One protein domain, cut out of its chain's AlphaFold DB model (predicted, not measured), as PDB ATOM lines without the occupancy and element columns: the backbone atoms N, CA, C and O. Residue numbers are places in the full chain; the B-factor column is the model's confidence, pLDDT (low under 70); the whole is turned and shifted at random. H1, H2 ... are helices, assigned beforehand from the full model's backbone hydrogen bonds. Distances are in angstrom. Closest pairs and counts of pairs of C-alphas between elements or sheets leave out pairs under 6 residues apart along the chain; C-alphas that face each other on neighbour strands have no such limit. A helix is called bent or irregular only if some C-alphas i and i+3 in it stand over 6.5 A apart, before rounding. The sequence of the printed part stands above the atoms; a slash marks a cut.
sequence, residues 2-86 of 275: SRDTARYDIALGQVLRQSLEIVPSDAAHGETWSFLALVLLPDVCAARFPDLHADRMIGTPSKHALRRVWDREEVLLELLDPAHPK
ATOM      1  N   SER A   2     180.914 165.254 204.965       73.06
ATOM      2  CA  SER A   2     181.948 164.331 204.466       73.06
ATOM      3  C   SER A   2     181.325 163.013 203.985       73.06
ATOM      4  O   SER A   2     180.341 162.541 204.558       73.06
ATOM      5  N   ARG A   3     181.910 162.402 202.946       76.44
ATOM      6  CA  ARG A   3     181.518 161.072 202.442       76.44
ATOM      7  C   ARG A   3     181.677 159.993 203.513       76.44
ATOM      8  O   ARG A   3     180.864 159.076 203.569       76.44
ATOM      9  N   ASP A   4     182.660 160.150 204.393       85.12
ATOM     10  CA  ASP A   4     182.917 159.212 205.489       85.12
ATOM     11  C   ASP A   4     181.746 159.167 206.470       85.12
ATOM     12  O   ASP A   4     181.363 158.104 206.947       85.12
ATOM     13  N   THR A   5     181.102 160.311 206.697       90.00
ATOM     14  CA  THR A   5     179.932 160.405 207.567       90.00
ATOM     15  C   THR A   5     178.716 159.690 206.977       90.00
ATOM     16  O   THR A   5     177.980 159.033 207.704       90.00
ATOM     17  N   ALA A   6     178.509 159.786 205.661       90.75
ATOM     18  CA  ALA A   6     177.439 159.058 204.981       90.75
ATOM     19  C   ALA A   6     177.670 157.539 205.035       90.75
ATOM     20  O   ALA A   6     176.747 156.785 205.323       90.75
ATOM     21  N   ARG A   7     178.916 157.091 204.826       93.38
ATOM     22  CA  ARG A   7     179.289 155.673 204.955       93.38
ATOM     23  C   ARG A   7     179.086 155.150 206.369       93.38
ATOM     24  O   ARG A   7     178.547 154.062 206.531       93.38
ATOM     25  N   TYR A   8     179.482 155.935 207.369       93.19
ATOM     26  CA  TYR A   8     179.238 155.619 208.773       93.19
ATOM     27  C   TYR A   8     177.741 155.469 209.060       93.19
ATOM     28  O   TYR A   8     177.333 154.470 209.637       93.19
ATOM     29  N   ASP A   9     176.920 156.431 208.620       95.31
ATOM     30  CA  ASP A   9     175.469 156.407 208.835       95.31
ATOM     31  C   ASP A   9     174.819 155.158 208.203       95.31
ATOM     32  O   ASP A   9     173.966 154.536 208.833       95.31
ATOM     33  N   ILE A  10     175.247 154.770 206.994       95.31
ATOM     34  CA  ILE A  10     174.775 153.554 206.310       95.31
ATOM     35  C   ILE A  10     175.190 152.296 207.082       95.31
ATOM     36  O   ILE A  10     174.344 151.469 207.410       95.31
ATOM     37  N   ALA A  11     176.476 152.167 207.418       95.31
ATOM     38  CA  ALA A  11     176.985 151.005 208.145       95.31
ATOM     39  C   ALA A  11     176.315 150.850 209.521       95.31
ATOM     40  O   ALA A  11     175.970 149.741 209.926       95.31
ATOM     41  N   LEU A  12     176.080 151.961 210.223       95.94
ATOM     42  CA  LEU A  12     175.371 151.961 211.497       95.94
ATOM     43  C   LEU A  12     173.918 151.492 211.333       95.94
ATOM     44  O   LEU A  12     173.471 150.659 212.114       95.94
ATOM     45  N   GLY A  13     173.196 151.979 210.317       96.31
ATOM     46  CA  GLY A  13     171.837 151.518 210.010       96.31
ATOM     47  C   GLY A  13     171.768 150.007 209.770       96.31
ATOM     48  O   GLY A  13     170.954 149.326 210.396       96.31
ATOM     49  N   GLN A  14     172.683 149.474 208.955       95.75
ATOM     50  CA  GLN A  14     172.799 148.038 208.666       95.75
ATOM     51  C   GLN A  14     173.030 147.204 209.928       95.75
ATOM     52  O   GLN A  14     172.322 146.222 210.161       95.75
ATOM     53  N   VAL A  15     173.985 147.606 210.772       96.19
ATOM     54  CA  VAL A  15     174.292 146.900 212.025       96.19
ATOM     55  C   VAL A  15     173.112 146.958 212.989       96.19
ATOM     56  O   VAL A  15     172.760 145.930 213.568       96.19
ATOM     57  N   LEU A  16     172.475 148.123 213.147       96.19
ATOM     58  CA  LEU A  16     171.302 148.275 214.009       96.19
ATOM     59  C   LEU A  16     170.164 147.370 213.541       96.19
ATOM     60  O   LEU A  16     169.604 146.651 214.357       96.19
ATOM     61  N   ARG A  17     169.855 147.349 212.241       94.81
ATOM     62  CA  ARG A  17     168.810 146.481 211.688       94.81
ATOM     63  C   ARG A  17     169.109 144.994 211.898       94.81
ATOM     64  O   ARG A  17     168.203 144.229 212.197       94.81
ATOM     65  N   GLN A  18     170.363 144.580 211.720       93.94
ATOM     66  CA  GLN A  18     170.768 143.178 211.869       93.94
ATOM     67  C   GLN A  18     170.832 142.724 213.332       93.94
ATOM     68  O   GLN A  18     170.611 141.550 213.609       93.94
ATOM     69  N   SER A  19     171.168 143.635 214.250       94.62
ATOM     70  CA  SER A  19     171.439 143.301 215.655       94.62
ATOM     71  C   SER A  19     170.249 143.557 216.577       94.62
ATOM     72  O   SER A  19     170.127 142.907 217.612       94.62
ATOM     73  N   LEU A  20     169.392 144.527 216.244       92.06
ATOM     74  CA  LEU A  20     168.197 144.831 217.021       92.06
ATOM     75  C   LEU A  20     167.042 143.959 216.530       92.06
ATOM     76  O   LEU A  20     166.424 144.250 215.511       92.06
ATOM     77  N   GLU A  21     166.683 142.943 217.309       88.94
ATOM     78  CA  GLU A  21     165.413 142.214 217.168       88.94
ATOM     79  C   GLU A  21     164.240 143.046 217.729       88.94
ATOM     80  O   GLU A  21     163.448 142.591 218.554       88.94
ATOM     81  N   ILE A  22     164.159 144.318 217.331       90.50
ATOM     82  CA  ILE A  22     163.147 145.259 217.809       90.50
ATOM     83  C   ILE A  22     161.829 145.034 217.064       90.50
ATOM     84  O   ILE A  22     161.774 145.029 215.835       90.50
ATOM     85  N   VAL A  23     160.739 144.859 217.808       91.44
ATOM     86  CA  VAL A  23     159.404 144.743 217.209       91.44
ATOM     87  C   VAL A  23     158.893 146.118 216.753       91.44
ATOM     88  O   VAL A  23     159.214 147.129 217.386       91.44
ATOM     89  N   PRO A  24     158.047 146.201 215.704       88.62
ATOM     90  CA  PRO A  24     157.562 147.484 215.185       88.62
ATOM     91  C   PRO A  24     156.871 148.373 216.228       88.62
ATOM     92  O   PRO A  24     156.972 149.596 216.155       88.62
ATOM     93  N   SER A  25     156.192 147.772 217.216       92.31
ATOM     94  CA  SER A  25     155.586 148.517 218.323       92.31
ATOM     95  C   SER A  25     156.636 149.279 219.120       92.31
ATOM     96  O   SER A  25     156.457 150.460 219.383       92.31
ATOM     97  N   ASP A  26     157.753 148.642 219.455       93.38
ATOM     98  CA  ASP A  26     158.798 149.238 220.284       93.38
ATOM     99  C   ASP A  26     159.591 150.268 219.481       93.38
ATOM    100  O   ASP A  26     159.888 151.349 219.990       93.38
ATOM    101  N   ALA A  27     159.847 149.985 218.199       93.00
ATOM    102  CA  ALA A  27     160.504 150.908 217.275       93.00
ATOM    103  C   ALA A  27     159.689 152.190 217.021       93.00
ATOM    104  O   ALA A  27     160.257 153.242 216.715       93.00
ATOM    105  N   ALA A  28     158.362 152.151 217.171       90.06
ATOM    106  CA  ALA A  28     157.527 153.339 217.024       90.06
ATOM    107  C   ALA A  28     157.744 154.362 218.159       90.06
ATOM    108  O   ALA A  28     157.662 155.573 217.909       90.06
ATOM    109  N   HIS A  29     158.065 153.897 219.372       92.88
ATOM    110  CA  HIS A  29     158.215 154.729 220.568       92.88
ATOM    111  C   HIS A  29     159.562 155.455 220.580       92.88
ATOM    112  O   HIS A  29     160.622 154.849 220.425       92.88
ATOM    113  N   GLY A  30     159.534 156.776 220.770       92.69
ATOM    114  CA  GLY A  30     160.755 157.587 220.831       92.69
ATOM    115  C   GLY A  30     161.643 157.217 222.022       92.69
ATOM    116  O   GLY A  30     162.864 157.268 221.925       92.69
ATOM    117  N   GLU A  31     161.036 156.785 223.123       93.31
ATOM    118  CA  GLU A  31     161.689 156.387 224.367       93.31
ATOM    119  C   GLU A  31     162.609 155.179 224.175       93.31
ATOM    120  O   GLU A  31     163.689 155.153 224.761       93.31
ATOM    121  N   THR A  32     162.238 154.228 223.312       95.50
ATOM    122  CA  THR A  32     163.093 153.084 222.964       95.50
ATOM    123  C   THR A  32     164.414 153.557 222.366       95.50
ATOM    124  O   THR A  32     165.492 153.106 222.751       95.50
ATOM    125  N   TRP A  33     164.341 154.530 221.461       96.50
ATOM    126  CA  TRP A  33     165.511 155.091 220.797       96.50
ATOM    127  C   TRP A  33     166.328 155.993 221.712       96.50
ATOM    128  O   TRP A  33     167.554 155.899 221.697       96.50
ATOM    129  N   SER A  34     165.665 156.788 222.554       95.12
ATOM    130  CA  SER A  34     166.322 157.588 223.589       95.12
ATOM    131  C   SER A  34     167.075 156.699 224.584       95.12
ATOM    132  O   SER A  34     168.208 157.000 224.946       95.12
ATOM    133  N   PHE A  35     166.485 155.572 224.999       96.00
ATOM    134  CA  PHE A  35     167.145 154.587 225.858       96.00
ATOM    135  C   PHE A  35     168.374 153.980 225.174       96.00
ATOM    136  O   PHE A  35     169.455 153.945 225.764       96.00
ATOM    137  N   LEU A  36     168.246 153.576 223.906       95.19
ATOM    138  CA  LEU A  36     169.383 153.094 223.124       95.19
ATOM    139  C   LEU A  36     170.486 154.154 223.021       95.19
ATOM    140  O   LEU A  36     171.646 153.840 223.248       95.19
ATOM    141  N   ALA A  37     170.138 155.406 222.726       94.31
ATOM    142  CA  ALA A  37     171.101 156.476 222.496       94.31
ATOM    143  C   ALA A  37     171.783 156.990 223.770       94.31
ATOM    144  O   ALA A  37     172.946 157.371 223.706       94.31
ATOM    145  N   LEU A  38     171.081 157.031 224.907       94.19
ATOM    146  CA  LEU A  38     171.587 157.632 226.148       94.19
ATOM    147  C   LEU A  38     172.110 156.610 227.160       94.19
ATOM    148  O   LEU A  38     172.919 156.972 228.011       94.19
ATOM    149  N   VAL A  39     171.643 155.360 227.095       96.00
ATOM    150  CA  VAL A  39     171.975 154.328 228.089       96.00
ATOM    151  C   VAL A  39     172.818 153.215 227.483       96.00
ATOM    152  O   VAL A  39     173.854 152.877 228.048       96.00
ATOM    153  N   LEU A  40     172.398 152.641 226.353       95.31
ATOM    154  CA  LEU A  40     173.058 151.448 225.804       95.31
ATOM    155  C   LEU A  40     174.223 151.758 224.860       95.31
ATOM    156  O   LEU A  40     175.231 151.062 224.910       95.31
ATOM    157  N   LEU A  41     174.085 152.772 224.007       96.06
ATOM    158  CA  LEU A  41     175.024 153.104 222.928       96.06
ATOM    159  C   LEU A  41     175.438 154.599 222.915       96.06
ATOM    160  O   LEU A  41     175.472 155.214 221.841       96.06
ATOM    161  N   PRO A  42     175.734 155.234 224.071       95.00
ATOM    162  CA  PRO A  42     176.068 156.660 224.112       95.00
ATOM    163  C   PRO A  42     177.380 156.995 223.395       95.00
ATOM    164  O   PRO A  42     177.516 158.069 222.812       95.00
ATOM    165  N   ASP A  43     178.336 156.071 223.391       94.75
ATOM    166  CA  ASP A  43     179.616 156.177 222.694       94.75
ATOM    167  C   ASP A  43     179.446 156.161 221.168       94.75
ATOM    168  O   ASP A  43     180.046 156.983 220.472       94.75
ATOM    169  N   VAL A  44     178.567 155.301 220.644       95.38
ATOM    170  CA  VAL A  44     178.221 155.245 219.211       95.38
ATOM    171  C   VAL A  44     177.581 156.557 218.751       95.38
ATOM    172  O   VAL A  44     177.892 157.073 217.672       95.38
ATOM    173  N   CYS A  45     176.703 157.124 219.582       93.38
ATOM    174  CA  CYS A  45     176.104 158.435 219.359       93.38
ATOM    175  C   CYS A  45     177.153 159.556 219.397       93.38
ATOM    176  O   CYS A  45     177.198 160.368 218.470       93.38
ATOM    177  N   ALA A  46     178.026 159.570 220.409       92.94
ATOM    178  CA  ALA A  46     179.087 160.568 220.572       92.94
ATOM    179  C   ALA A  46     180.120 160.527 219.435       92.94
ATOM    180  O   ALA A  46     180.590 161.573 218.990       92.94
ATOM    181  N   ALA A  47     180.433 159.341 218.903       91.38
ATOM    182  CA  ALA A  47     181.338 159.188 217.763       91.38
ATOM    183  C   ALA A  47     180.837 159.937 216.515       91.38
ATOM    184  O   ALA A  47     181.633 160.430 215.714       91.38
ATOM    185  N   ARG A  48     179.513 160.053 216.358       91.44
ATOM    186  CA  ARG A  48     178.869 160.724 215.223       91.44
ATOM    187  C   ARG A  48     178.432 162.161 215.516       91.44
ATOM    188  O   ARG A  48     178.425 162.992 214.601       91.44
ATOM    189  N   PHE A  49     178.035 162.429 216.754       91.75
ATOM    190  CA  PHE A  49     177.556 163.712 217.260       91.75
ATOM    191  C   PHE A  49     178.252 164.004 218.601       91.75
ATOM    192  O   PHE A  49     177.675 163.732 219.655       91.75
ATOM    193  N   PRO A  50     179.497 164.525 218.583       91.00
ATOM    194  CA  PRO A  50     180.309 164.685 219.796       91.00
ATOM    195  C   PRO A  50     179.708 165.617 220.851       91.00
ATOM    196  O   PRO A  50     180.036 165.513 222.028       91.00
ATOM    197  N   ASP A  51     178.838 166.532 220.431       91.81
ATOM    198  CA  ASP A  51     178.118 167.467 221.292       91.81
ATOM    199  C   ASP A  51     176.863 166.862 221.937       91.81
ATOM    200  O   ASP A  51     176.240 167.515 222.772       91.81
ATOM    201  N   LEU A  52     176.483 165.636 221.551       88.06
ATOM    202  CA  LEU A  52     175.282 164.937 222.015       88.06
ATOM    203  C   LEU A  52     174.029 165.827 221.977       88.06
ATOM    204  O   LEU A  52     173.203 165.808 222.889       88.06
ATOM    205  N   HIS A  53     173.891 166.619 220.909       92.00
ATOM    206  CA  HIS A  53     172.805 167.584 220.767       92.00
ATOM    207  C   HIS A  53     171.427 166.946 221.032       92.00
ATOM    208  O   HIS A  53     171.124 165.872 220.509       92.00
ATOM    209  N   ALA A  54     170.554 167.635 221.776       87.00
ATOM    210  CA  ALA A  54     169.262 167.099 222.223       87.00
ATOM    211  C   ALA A  54     168.401 166.539 221.073       87.00
ATOM    212  O   ALA A  54     167.952 165.399 221.148       87.00
ATOM    213  N   ASP A  55     168.266 167.268 219.955       89.75
ATOM    214  CA  ASP A  55     167.569 166.782 218.745       89.75
ATOM    215  C   ASP A  55     168.090 165.432 218.209       89.75
ATOM    216  O   ASP A  55     167.361 164.712 217.528       89.75
ATOM    217  N   ARG A  56     169.353 165.086 218.482       92.62
ATOM    218  CA  ARG A  56     169.972 163.827 218.055       92.62
ATOM    219  C   ARG A  56     169.764 162.704 219.066       92.62
ATOM    220  O   ARG A  56     169.797 161.553 218.652       92.62
ATOM    221  N   MET A  57     169.541 163.011 220.340       93.06
ATOM    222  CA  MET A  57     169.411 161.998 221.396       93.06
ATOM    223  C   MET A  57     167.962 161.725 221.807       93.06
ATOM    224  O   MET A  57     167.644 160.609 222.185       93.06
ATOM    225  N   ILE A  58     167.096 162.739 221.751       90.31
ATOM    226  CA  ILE A  58     165.695 162.674 222.207       90.31
ATOM    227  C   ILE A  58     164.722 163.377 221.245       90.31
ATOM    228  O   ILE A  58     163.565 163.618 221.581       90.31
ATOM    229  N   GLY A  59     165.200 163.781 220.064       87.00
ATOM    230  CA  GLY A  59     164.415 164.539 219.091       87.00
ATOM    231  C   GLY A  59     163.470 163.692 218.239       87.00
ATOM    232  O   GLY A  59     163.210 162.517 218.496       87.00
ATOM    233  N   THR A  60     162.960 164.313 217.174       87.69
ATOM    234  CA  THR A  60     162.042 163.668 216.227       87.69
ATOM    235  C   THR A  60     162.706 162.504 215.481       87.69
ATOM    236  O   THR A  60     163.928 162.505 215.304       87.69
ATOM    237  N   PRO A  61     161.920 161.546 214.950       86.62
ATOM    238  CA  PRO A  61     162.457 160.389 214.229       86.62
ATOM    239  C   PRO A  61     163.448 160.729 213.113       86.62
ATOM    240  O   PRO A  61     164.512 160.122 213.022       86.62
ATOM    241  N   SER A  62     163.145 161.764 212.323       84.62
ATOM    242  CA  SER A  62     163.977 162.219 211.203       84.62
ATOM    243  C   SER A  62     165.337 162.788 211.632       84.62
ATOM    244  O   SER A  62     166.284 162.789 210.839       84.62
ATOM    245  N   LYS A  63     165.458 163.259 212.881       87.62
ATOM    246  CA  LYS A  63     166.665 163.894 213.430       87.62
ATOM    247  C   LYS A  63     167.459 162.982 214.361       87.62
ATOM    248  O   LYS A  63     168.690 163.094 214.387       87.62
ATOM    249  N   HIS A  64     166.779 162.093 215.083       94.31
ATOM    250  CA  HIS A  64     167.356 161.228 216.106       94.31
ATOM    251  C   HIS A  64     168.474 160.335 215.540       94.31
ATOM    252  O   HIS A  64     168.314 159.702 214.498       94.31
ATOM    253  N   ALA A  65     169.607 160.246 216.239       94.94
ATOM    254  CA  ALA A  65     170.867 159.679 215.764       94.94
ATOM    255  C   ALA A  65     170.741 158.234 215.268       94.94
ATOM    256  O   ALA A  65     171.166 157.957 214.147       94.94
ATOM    257  N   LEU A  66     170.141 157.360 216.087       96.69
ATOM    258  CA  LEU A  66     169.973 155.928 215.801       96.69
ATOM    259  C   LEU A  66     168.699 155.638 214.997       96.69
ATOM    260  O   LEU A  66     168.775 155.049 213.923       96.69
ATOM    261  N   ARG A  67     167.541 156.129 215.464       96.06
ATOM    262  CA  ARG A  67     166.253 155.945 214.777       96.06
ATOM    263  C   ARG A  67     166.302 156.327 213.300       96.06
ATOM    264  O   ARG A  67     165.902 155.527 212.466       96.06
ATOM    265  N   ARG A  68     166.866 157.494 212.954       95.00
ATOM    266  CA  ARG A  68     166.900 157.953 211.554       95.00
ATOM    267  C   ARG A  68     167.634 156.978 210.635       95.00
ATOM    268  O   ARG A  68     167.252 156.853 209.481       95.00
ATOM    269  N   VAL A  69     168.725 156.355 211.096       96.00
ATOM    270  CA  VAL A  69     169.530 155.455 210.253       96.00
ATOM    271  C   VAL A  69     168.918 154.062 210.195       96.00
ATOM    272  O   VAL A  69     168.981 153.438 209.144       96.00
ATOM    273  N   TRP A  70     168.256 153.620 211.268       96.25
ATOM    274  CA  TRP A  70     167.484 152.381 211.270       96.25
ATOM    275  C   TRP A  70     166.252 152.474 210.359       96.25
ATOM    276  O   TRP A  70     166.101 151.634 209.479       96.25
ATOM    277  N   ASP A  71     165.449 153.543 210.469       94.00
ATOM    278  CA  ASP A  71     164.278 153.774 209.605       94.00
ATOM    279  C   ASP A  71     164.684 153.803 208.117       94.00
ATOM    280  O   ASP A  71     163.994 153.273 207.249       94.00
ATOM    281  N   ARG A  72     165.833 154.419 207.806       95.19
ATOM    282  CA  ARG A  72     166.365 154.465 206.435       95.19
ATOM    283  C   ARG A  72     166.750 153.085 205.929       95.19
ATOM    284  O   ARG A  72     166.422 152.772 204.788       95.19
ATOM    285  N   GLU A  73     167.430 152.291 206.747       95.50
ATOM    286  CA  GLU A  73     167.828 150.933 206.380       95.50
ATOM    287  C   GLU A  73     166.605 150.032 206.171       95.50
ATOM    288  O   GLU A  73     166.524 149.362 205.147       95.50
ATOM    289  N   GLU A  74     165.615 150.086 207.068       93.25
ATOM    290  CA  GLU A  74     164.360 149.328 206.951       93.25
ATOM    291  C   GLU A  74     163.621 149.588 205.630       93.25
ATOM    292  O   GLU A  74     163.016 148.681 205.057       93.25
ATOM    293  N   VAL A  75     163.679 150.821 205.118       94.12
ATOM    294  CA  VAL A  75     162.980 151.212 203.885       94.12
ATOM    295  C   VAL A  75     163.823 150.964 202.632       94.12
ATOM    296  O   VAL A  75     163.302 150.493 201.614       94.12
ATOM    297  N   LEU A  76     165.108 151.322 202.672       95.75
ATOM    298  CA  LEU A  76     165.951 151.432 201.479       95.75
ATOM    299  C   LEU A  76     166.797 150.193 201.201       95.75
ATOM    300  O   LEU A  76     167.082 149.948 200.028       95.75
ATOM    301  N   LEU A  77     167.158 149.419 202.230       94.00
ATOM    302  CA  LEU A  77     167.890 148.155 202.117       94.00
ATOM    303  C   LEU A  77     169.056 148.240 201.114       94.00
ATOM    304  O   LEU A  77     169.985 149.026 201.289       94.00
ATOM    305  N   GLU A  78     168.996 147.484 200.014       93.25
ATOM    306  CA  GLU A  78     170.074 147.375 199.031       93.25
ATOM    307  C   GLU A  78     170.402 148.684 198.289       93.25
ATOM    308  O   GLU A  78     171.439 148.774 197.631       93.25
ATOM    309  N   LEU A  79     169.554 149.713 198.399       93.31
ATOM    310  CA  LEU A  79     169.840 151.050 197.869       93.31
ATOM    311  C   LEU A  79     170.854 151.827 198.728       93.31
ATOM    312  O   LEU A  79     171.415 152.823 198.261       93.31
ATOM    313  N   LEU A  80     171.099 151.399 199.970       92.94
ATOM    314  CA  LEU A  80     172.117 151.962 200.855       92.94
ATOM    315  C   LEU A  80     173.402 151.135 200.785       92.94
ATOM    316  O   LEU A  80     173.683 150.291 201.632       92.94
ATOM    317  N   ASP A  81     174.220 151.421 199.774       90.75
ATOM    318  CA  ASP A  81     175.537 150.804 199.624       90.75
ATOM    319  C   ASP A  81     176.651 151.720 200.183       90.75
ATOM    320  O   ASP A  81     176.923 152.785 199.609       90.75
ATOM    321  N   PRO A  82     177.342 151.335 201.277       87.31
ATOM    322  CA  PRO A  82     178.461 152.111 201.807       87.31
ATOM    323  C   PRO A  82     179.674 152.123 200.858       87.31
ATOM    324  O   PRO A  82     180.490 153.052 200.915       87.31
ATOM    325  N   ALA A  83     179.795 151.140 199.959       88.62
ATOM    326  CA  ALA A  83     180.840 151.086 198.943       88.62
ATOM    327  C   ALA A  83     180.551 152.000 197.741       88.62
ATOM    328  O   ALA A  83     181.474 152.289 196.970       88.62
ATOM    329  N   HIS A  84     179.326 152.531 197.613       88.38
ATOM    330  CA  HIS A  84     178.968 153.431 196.524       88.38
ATOM    331  C   HIS A  84     179.953 154.621 196.464       88.38
ATOM    332  O   HIS A  84     180.287 155.206 197.505       88.38
ATOM    333  N   PRO A  85     180.434 155.037 195.274       86.00
ATOM    334  CA  PRO A  85     181.414 156.127 195.156       86.00
ATOM    335  C   PRO A  85     180.908 157.468 195.709       86.00
ATOM    336  O   PRO A  85     181.678 158.295 196.205       86.00
ATOM    337  N   LYS A  86     179.591 157.678 195.630       87.44
ATOM    338  CA  LYS A  86     178.879 158.857 196.132       87.44
ATOM    339  C   LYS A  86     177.664 158.383 196.940       87.44
ATOM    340  O   LYS A  86     176.559 158.391 196.395       87.44
TER     341      LYS A  86
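AT A GLANCE: This is residues 2 to 86 of the 275 residues of an uncharacterized protein of Nocardioides sp. Root682 (UniProt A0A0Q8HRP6). A long helix, H1, is crossed at about a right angle by residues 69 to 74 of H6, and a cluster of shorter helices, H3 with H4 and H5, lies to one side of this crossed pair. The small H2 sits at a far corner, and the stretch 80 to 86 after H6 runs toward the opposite end of the longest axis. The printed part has 85 residues with six named helices, H1 to H6 in order, and no named strand; its class is all helix, with 57 residues in named helices. It is compact, with a radius of gyration of the C-alphas of 12.3 A, and rounded, with spans of 35 by 30 by 20 A.

IN THESE COORDINATES: The longest helix, H1, holds residues 3 to 19 and measures 24.3 A, from C-alpha 3 at (181.518, 161.072, 202.442) to C-alpha 19 at (171.439, 143.301, 215.655). H6, residues 67 to 79, measures 18.0 A and ends with C-alpha 79 at (169.840, 151.050, 197.869); it is irregular, with C-alphas 75 and 78 9.4 A apart. H3, residues 30 to 40, measures 14.6 A and is neither bent nor irregular, but only just: C-alphas 37 and 40 are 6.3 A apart. H4, residues 42 to 48, measures 10.2 A. H2 is residues 24 to 28 and H5 residues 54 to 57.

HOW THE PARTS SIT: H1 touches H6, which meets it with residues 69 to 74 alone; the closest C-alphas are those of Gly 13 and Val 69, 4.6 A apart. Their lines are about perpendicular, at 85 degrees. H1 and H4 are close but not clearly touching, Thr 5 to Arg 48 being the closest C-alphas at 7.7 A, with a shallow tilt of 31 degrees, opposite ways. H3 and H6 are also close but not clearly touching, with the C-alphas of Trp 33 and Arg 67 closest at 6.1 A. H3 touches H5, the closest C-alphas being those of Ser 34 and Met 57, 5.8 A apart. H3 and H4 only just touch, and only at the corner, with 3 pairs of C-alphas within 8 A, the closest being Ala 37 and Cys 45 at 6.2 A; they are about perpendicular, at 83 degrees. H2 touches no helix. In H1, H2 and H3 every O i to N i+4 pair is within hydrogen-bond range; in H4 2 of 3 are and in H6 7 of 9, while H5 is too short for such a pair.

THE WHOLE: The two C-alphas farthest apart are those of Ser 25 and Pro 85, at 35.5 A. The printed part has no cut. No link is long: that from H5 to H6, of 9 residues, is short, and the others are tight. The mean pLDDT of the printed part is 92.2, and no printed residue is under 70.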